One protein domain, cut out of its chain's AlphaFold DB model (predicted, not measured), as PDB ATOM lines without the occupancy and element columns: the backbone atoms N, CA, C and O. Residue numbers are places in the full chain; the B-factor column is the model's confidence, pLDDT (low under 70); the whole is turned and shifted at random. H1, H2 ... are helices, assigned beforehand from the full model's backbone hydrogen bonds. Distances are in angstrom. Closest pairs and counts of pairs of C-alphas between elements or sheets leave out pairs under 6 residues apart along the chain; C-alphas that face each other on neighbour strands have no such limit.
ATOM      1  N   THR A 219      47.567   9.845  21.798       95.06
ATOM      2  CA  THR A 219      47.390  11.300  21.828       95.06
ATOM      3  C   THR A 219      48.494  12.004  22.618       95.06
ATOM      4  O   THR A 219      48.984  13.040  22.172       95.06
ATOM      5  N   GLU A 220      48.914  11.479  23.772       92.75
ATOM      6  CA  GLU A 220      50.019  12.053  24.557       92.75
ATOM      7  C   GLU A 220      51.350  11.939  23.814       92.75
ATOM      8  O   GLU A 220      52.113  12.908  23.766       92.75
ATOM      9  N   LEU A 221      51.608  10.780  23.200       93.19
ATOM     10  CA  LEU A 221      52.808  10.552  22.399       93.19
ATOM     11  C   LEU A 221      52.865  11.500  21.201       93.19
ATOM     12  O   LEU A 221      53.907  12.109  20.958       93.19
ATOM     13  N   GLU A 222      51.754  11.667  20.487       94.25
ATOM     14  CA  GLU A 222      51.682  12.562  19.335       94.25
ATOM     15  C   GLU A 222      51.780  14.035  19.746       94.25
ATOM     16  O   GLU A 222      52.511  14.809  19.131       94.25
ATOM     17  N   THR A 223      51.132  14.417  20.850       96.12
ATOM     18  CA  THR A 223      51.234  15.774  21.409       96.12
ATOM     19  C   THR A 223      52.677  16.104  21.788       96.12
ATOM     20  O   THR A 223      53.186  17.178  21.456       96.12
ATOM     21  N   TYR A 224      53.364  15.178  22.462       93.69
ATOM     22  CA  TYR A 224      54.758  15.369  22.845       93.69
ATOM     23  C   TYR A 224      55.686  15.397  21.625       93.69
ATOM     24  O   TYR A 224      56.564  16.258  21.557       93.69
ATOM     25  N   ARG A 225      55.466  14.515  20.639       92.62
ATOM     26  CA  ARG A 225      56.207  14.499  19.369       92.62
ATOM     27  C   ARG A 225      56.056  15.823  18.624       92.62
ATOM     28  O   ARG A 225      57.060  16.449  18.304       92.62
ATOM     29  N   SER A 226      54.823  16.287  18.432       94.38
ATOM     30  CA  SER A 226      54.523  17.563  17.774       94.38
ATOM     31  C   SER A 226      55.217  18.740  18.465       94.38
ATOM     32  O   SER A 226      55.799  19.597  17.800       94.38
ATOM     33  N   LYS A 227      55.221  18.765  19.805       95.56
ATOM     34  CA  LYS A 227      55.936  19.790  20.575       95.56
ATOM     35  C   LYS A 227      57.452  19.706  20.383       95.56
ATOM     36  O   LYS A 227      58.082  20.721  20.103       95.56
ATOM     37  N   LEU A 228      58.030  18.507  20.488       94.12
ATOM     38  CA  LEU A 228      59.466  18.283  20.309       94.12
ATOM     39  C   LEU A 228      59.939  18.711  18.914       94.12
ATOM     40  O   LEU A 228      60.983  19.343  18.784       94.12
ATOM     41  N   GLU A 229      59.165  18.397  17.878       94.06
ATOM     42  CA  GLU A 229      59.472  18.777  16.502       94.06
ATOM     43  C   GLU A 229      59.281  20.272  16.241       94.06
ATOM     44  O   GLU A 229      60.035  20.854  15.465       94.06
ATOM     45  N   SER A 230      58.300  20.907  16.885       95.19
ATOM     46  CA  SER A 230      58.122  22.360  16.819       95.19
ATOM     47  C   SER A 230      59.313  23.092  17.441       95.19
ATOM     48  O   SER A 230      59.864  24.008  16.832       95.19
ATOM     49  N   ASP A 231      59.736  22.670  18.635       95.94
ATOM     50  CA  ASP A 231      60.847  23.289  19.364       95.94
ATOM     51  C   ASP A 231      62.202  22.962  18.704       95.94
ATOM     52  O   ASP A 231      63.134  23.774  18.708       95.94
ATOM     53  N   HIS A 232      62.315  21.777  18.096       93.00
ATOM     54  CA  HIS A 232      63.532  21.270  17.469       93.00
ATOM     55  C   HIS A 232      63.243  20.563  16.125       93.00
ATOM     56  O   HIS A 232      63.296  19.331  16.053       93.00
ATOM     57  N   PRO A 233      63.044  21.305  15.014       92.69
ATOM     58  CA  PRO A 233      62.656  20.729  13.713       92.69
ATOM     59  C   PRO A 233      63.608  19.663  13.159       92.69
ATOM     60  O   PRO A 233      63.188  18.739  12.468       92.69
ATOM     61  N   VAL A 234      64.894  19.742  13.520       87.50
ATOM     62  CA  VAL A 234      65.931  18.769  13.137       87.50
ATOM     63  C   VAL A 234      65.637  17.338  13.616       87.50
ATOM     64  O   VAL A 234      66.205  16.382  13.090       87.50
ATOM     65  N   THR A 235      64.758  17.174  14.607       89.56
ATOM     66  CA  THR A 235      64.365  15.863  15.140       89.56
ATOM     67  C   THR A 235      63.515  15.042  14.163       89.56
ATOM     68  O   THR A 235      63.524  13.820  14.266       89.56
ATOM     69  N   ARG A 236      62.879  15.676  13.164       88.00
ATOM     70  CA  ARG A 236      62.108  14.994  12.103       88.00
ATOM     71  C   ARG A 236      62.966  14.128  11.189       88.00
ATOM     72  O   ARG A 236      62.531  13.091  10.707       88.00
ATOM     73  N   GLU A 237      64.188  14.577  10.932       86.81
ATOM     74  CA  GLU A 237      65.071  13.990   9.919       86.81
ATOM     75  C   GLU A 237      66.201  13.163  10.539       86.81
ATOM     76  O   GLU A 237      66.959  12.496   9.833       86.81
ATOM     77  N   ARG A 238      66.364  13.223  11.867       83.50
ATOM     78  CA  ARG A 238      67.512  12.635  12.560       83.50
ATOM     79  C   ARG A 238      67.085  11.684  13.661       83.50
ATOM     80  O   ARG A 238      66.195  11.964  14.453       83.50
ATOM     81  N   ARG A 239      67.818  10.576  13.774       83.81
ATOM     82  CA  ARG A 239      67.681   9.648  14.900       83.81
ATOM     83  C   ARG A 239      68.114  10.330  16.194       83.81
ATOM     84  O   ARG A 239      69.192  10.926  16.254       83.81
ATOM     85  N   LEU A 240      67.297  10.188  17.230       87.31
ATOM     86  CA  LEU A 240      67.566  10.743  18.550       87.31
ATOM     87  C   LEU A 240      68.284   9.721  19.427       87.31
ATOM     88  O   LEU A 240      67.965   8.534  19.417       87.31
ATOM     89  N   VAL A 241      69.252  10.200  20.203       87.19
ATOM     90  CA  VAL A 241      69.917   9.423  21.250       87.19
ATOM     91  C   VAL A 241      69.771  10.198  22.547       87.19
ATOM     92  O   VAL A 241      70.249  11.327  22.652       87.19
ATOM     93  N   LEU A 242      69.115   9.591  23.531       87.81
ATOM     94  CA  LEU A 242      69.009  10.156  24.869       87.81
ATOM     95  C   LEU A 242      70.285   9.839  25.650       87.81
ATOM     96  O   LEU A 242      70.680   8.678  25.756       87.81
ATOM     97  N   VAL A 243      70.911  10.864  26.224       86.50
ATOM     98  CA  VAL A 243      72.041  10.686  27.138       86.50
ATOM     99  C   VAL A 243      71.742  11.382  28.452       86.50
ATOM    100  O   VAL A 243      71.529  12.591  28.499       86.50
ATOM    101  N   TYR A 244      71.755  10.608  29.532       84.88
ATOM    102  CA  TYR A 244      71.624  11.126  30.885       84.88
ATOM    103  C   TYR A 244      73.000  11.560  31.407       84.88
ATOM    104  O   TYR A 244      73.751  10.765  31.970       84.88
ATOM    105  N   ALA A 245      73.353  12.824  31.175       81.12
ATOM    106  CA  ALA A 245      74.621  13.403  31.613       81.12
ATOM    107  C   ALA A 245      74.460  14.128  32.956       81.12
ATOM    108  O   ALA A 245      74.350  15.350  33.011       81.12
ATOM    109  N   GLY A 246      74.439  13.372  34.053       77.88
ATOM    110  CA  GLY A 246      74.361  13.942  35.398       77.88
ATOM    111  C   GLY A 246      74.869  12.989  36.476       77.88
ATOM    112  O   GLY A 246      74.593  11.795  36.429       77.88
ATOM    113  N   GLY A 247      75.597  13.521  37.463       71.75
ATOM    114  CA  GLY A 247      75.997  12.788  38.680       71.75
ATOM    115  C   GLY A 247      74.970  12.868  39.818       71.75
ATOM    116  O   GLY A 247      75.145  12.258  40.874       71.75
ATOM    117  N   GLY A 248      73.884  13.621  39.623       77.50
ATOM    118  CA  GLY A 248      72.952  13.963  40.694       77.50
ATOM    119  C   GLY A 248      73.607  14.882  41.728       77.50
ATOM    120  O   GLY A 248      74.356  15.787  41.375       77.50
ATOM    121  N   ILE A 249      73.319  14.642  43.009       71.31
ATOM    122  CA  ILE A 249      73.783  15.471  44.137       71.31
ATOM    123  C   ILE A 249      75.283  15.284  44.422       71.31
ATOM    124  O   ILE A 249      75.901  16.145  45.042       71.31
ATOM    125  N   LEU A 250      75.875  14.172  43.971       76.69
ATOM    126  CA  LEU A 250      77.276  13.837  44.216       76.69
ATOM    127  C   LEU A 250      78.104  14.065  42.946       76.69
ATOM    128  O   LEU A 250      77.970  13.286  41.994       76.69
ATOM    129  N   PRO A 251      78.964  15.098  42.912       77.44
ATOM    130  CA  PRO A 251      79.795  15.395  41.750       77.44
ATOM    131  C   PRO A 251      80.677  14.219  41.320       77.44
ATOM    132  O   PRO A 251      80.934  14.057  40.134       77.44
ATOM    133  N   GLU A 252      81.086  13.351  42.249       85.56
ATOM    134  CA  GLU A 252      81.944  12.192  41.973       85.56
ATOM    135  C   GLU A 252      81.248  11.125  41.116       85.56
ATOM    136  O   GLU A 252      81.911  10.304  40.486       85.56
ATOM    137  N   ARG A 253      79.908  11.129  41.065       86.50
ATOM    138  CA  ARG A 253      79.130  10.263  40.166       86.50
ATOM    139  C   ARG A 253      79.054  10.818  38.743       86.50
ATOM    140  O   ARG A 253      78.612  10.110  37.842       86.50
ATOM    141  N   ALA A 254      79.427  12.082  38.529       87.00
ATOM    142  CA  ALA A 254      79.390  12.700  37.213       87.00
ATOM    143  C   ALA A 254      80.630  12.307  36.404       87.00
ATOM    144  O   ALA A 254      81.769  12.471  36.835       87.00
ATOM    145  N   TRP A 255      80.412  11.830  35.183       90.44
ATOM    146  CA  TRP A 255      81.507  11.608  34.246       90.44
ATOM    147  C   TRP A 255      82.043  12.954  33.719       90.44
ATOM    148  O   TRP A 255      81.241  13.860  33.462       90.44
ATOM    149  N   PRO A 256      83.368  13.125  33.532       90.75
ATOM    150  CA  PRO A 256      83.928  14.372  33.022       90.75
ATOM    151  C   PRO A 256      83.285  14.818  31.705       90.75
ATOM    152  O   PRO A 256      83.143  14.037  30.762       90.75
ATOM    153  N   ALA A 257      82.957  16.108  31.606       89.81
ATOM    154  CA  ALA A 257      82.271  16.679  30.444       89.81
ATOM    155  C   ALA A 257      83.015  16.431  29.117       89.81
ATOM    156  O   ALA A 257      82.394  16.186  28.082       89.81
ATOM    157  N   SER A 258      84.353  16.428  29.146       93.12
ATOM    158  CA  SER A 258      85.191  16.147  27.972       93.12
ATOM    159  C   SER A 258      84.976  14.738  27.413       93.12
ATOM    160  O   SER A 258      85.135  14.511  26.211       93.12
ATOM    161  N   HIS A 259      84.595  13.787  28.261       93.19
ATOM    162  CA  HIS A 259      84.322  12.425  27.848       93.19
ATOM    163  C   HIS A 259      82.916  12.281  27.254       93.19
ATOM    164  O   HIS A 259      82.784  11.687  26.181       93.19
ATOM    165  N   TYR A 260      81.899  12.924  27.846       91.25
ATOM    166  CA  TYR A 260      80.570  13.041  27.225       91.25
ATOM    167  C   TYR A 260      80.666  13.660  25.830       91.25
ATOM    168  O   TYR A 260      80.160  13.092  24.866       91.25
ATOM    169  N   ALA A 261      81.417  14.758  25.687       90.31
ATOM    170  CA  ALA A 261      81.639  15.405  24.396       90.31
ATOM    171  C   ALA A 261      82.273  14.460  23.360       90.31
ATOM    172  O   ALA A 261      81.934  14.513  22.176       90.31
ATOM    173  N   ARG A 262      83.178  13.570  23.790       92.25
ATOM    174  CA  ARG A 262      83.777  12.554  22.913       92.25
ATOM    175  C   ARG A 262      82.741  11.529  22.449       92.25
ATOM    176  O   ARG A 262      82.725  11.199  21.264       92.25
ATOM    177  N   VAL A 263      81.865  11.065  23.343       91.06
ATOM    178  CA  VAL A 263      80.763  10.150  22.996       91.06
ATOM    179  C   VAL A 263      79.786  10.819  22.035       91.06
ATOM    180  O   VAL A 263      79.472  10.232  21.005       91.06
ATOM    181  N   TYR A 264      79.386  12.066  22.293       90.00
ATOM    182  CA  TYR A 264      78.473  12.813  21.422       90.00
ATOM    183  C   TYR A 264      79.014  12.940  19.999       90.00
ATOM    184  O   TYR A 264      78.302  12.643  19.041       90.00
ATOM    185  N   LYS A 265      80.299  13.293  19.854       88.06
ATOM    186  CA  LYS A 265      80.971  13.337  18.548       88.06
ATOM    187  C   LYS A 265      80.987  11.961  17.875       88.06
ATOM    188  O   LYS A 265      80.680  11.859  16.692       88.06
ATOM    189  N   GLY A 266      81.296  10.900  18.622       86.38
ATOM    190  CA  GLY A 266      81.304   9.530  18.102       86.38
ATOM    191  C   GLY A 266      79.931   9.053  17.614       86.38
ATOM    192  O   GLY A 266      79.834   8.485  16.523       86.38
ATOM    193  N   CYS A 267      78.874   9.312  18.387       83.50
ATOM    194  CA  CYS A 267      77.494   8.991  18.023       83.50
ATOM    195  C   CYS A 267      77.053   9.768  16.781       83.50
ATOM    196  O   CYS A 267      76.543   9.156  15.844       83.50
ATOM    197  N   ALA A 268      77.316  11.078  16.731       77.25
ATOM    198  CA  ALA A 268      76.986  11.915  15.581       77.25
ATOM    199  C   ALA A 268      77.679  11.423  14.297       77.25
ATOM    200  O   ALA A 268      77.026  11.252  13.273       77.25
ATOM    201  N   CYS A 269      78.978  11.102  14.355       67.94
ATOM    202  CA  CYS A 269      79.713  10.619  13.184       67.94
ATOM    203  C   CYS A 269      79.195   9.265  12.669       67.94
ATOM    204  O   CYS A 269      79.048   9.099  11.460       67.94
ATOM    205  N   ARG A 270      78.902   8.303  13.562       60.56
ATOM    206  CA  ARG A 270      78.434   6.952  13.182       60.56
ATOM    207  C   ARG A 270      76.986   6.912  12.701       60.56
ATOM    208  O   ARG A 270      76.671   6.113  11.824       60.56
ATOM    209  N   LEU A 271      76.114   7.752  13.259       58.88
ATOM    210  CA  LEU A 271      74.723   7.867  12.806       58.88
ATOM    211  C   LEU A 271      74.638   8.491  11.406       58.88
ATOM    212  O   LEU A 271      73.789   8.081  10.626       58.88
ATOM    213  N   CYS A 272      75.565   9.387  11.049       53.88
ATOM    214  CA  CYS A 272      75.660   9.946   9.699       53.88
ATOM    215  C   CYS A 272      76.257   8.982   8.652       53.88
ATOM    216  O   CYS A 272      76.110   9.230   7.462       53.88
ATOM    217  N   SER A 273      76.942   7.899   9.055       52.88
ATOM    218  CA  SER A 273      77.641   6.980   8.128       52.88
ATOM    219  C   SER A 273      76.888   5.680   7.804       52.88
ATOM    220  O   SER A 273      77.420   4.838   7.081       52.88
TER     221      SER A 273
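AT A GLANCE: This is residues 219 to 273 of the 280 residues of an uncharacterized protein of Curvibacter putative symbiont of Hydra magnipapillata (UniProt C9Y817). A helical arm, H1 with the short H2 at its end, and a separate long helix, H3, stand apart, joined by a long strand-free stretch that runs out from H2 to a loop, from which H3 folds back. Residues 219 to 224 of H1 and residues 248 to 253 of the loop stick out. The printed part has 55 residues with three named helices, in the order H1, H2, H3, and no named strand; its class is all helix. It is only just loose, close to extended, with a radius of gyration of the C-alphas of 14.8 A, and flat, spanning 39 by 32 by 14 A.

HOW THE PARTS SIT: H1, residues 219 to 231, and H2, residues 233 to 236, only just touch, with 3 pairs of C-alphas within 8 A, and touch only at the corner by their tight link. H1 does this with residues 228 to 229 alone; the closest C-alphas, those of Glu 229 and Thr 235, are 5.9 A apart. H3, residues 257 to 271, is apart from H1 and from H2. In H1 and H3 every O i to N i+4 pair is within hydrogen-bond range; H2 is too short for such a pair, and its one O i to N i+3 pair is within range.

IN THESE COORDINATES: H1 begins at C-alpha 219 (47.390, 11.300, 21.828) and is 18.2 A from first to last C-alpha. H2 follows after His 232 and measures 6.0 A. H3 runs 21.1 A from C-alpha 257 (82.271, 16.679, 30.444) to C-alpha 271 (74.723, 7.867, 12.806).

THE WHOLE: The two C-alphas farthest apart, those of Thr 219 and Glu 252, are 40.0 A apart. The printed part has no cut. The link from H2 to H3, residues 237 to 256, is long. Mean pLDDT of the printed part is 85.5, with residues 269 to 273 under 70.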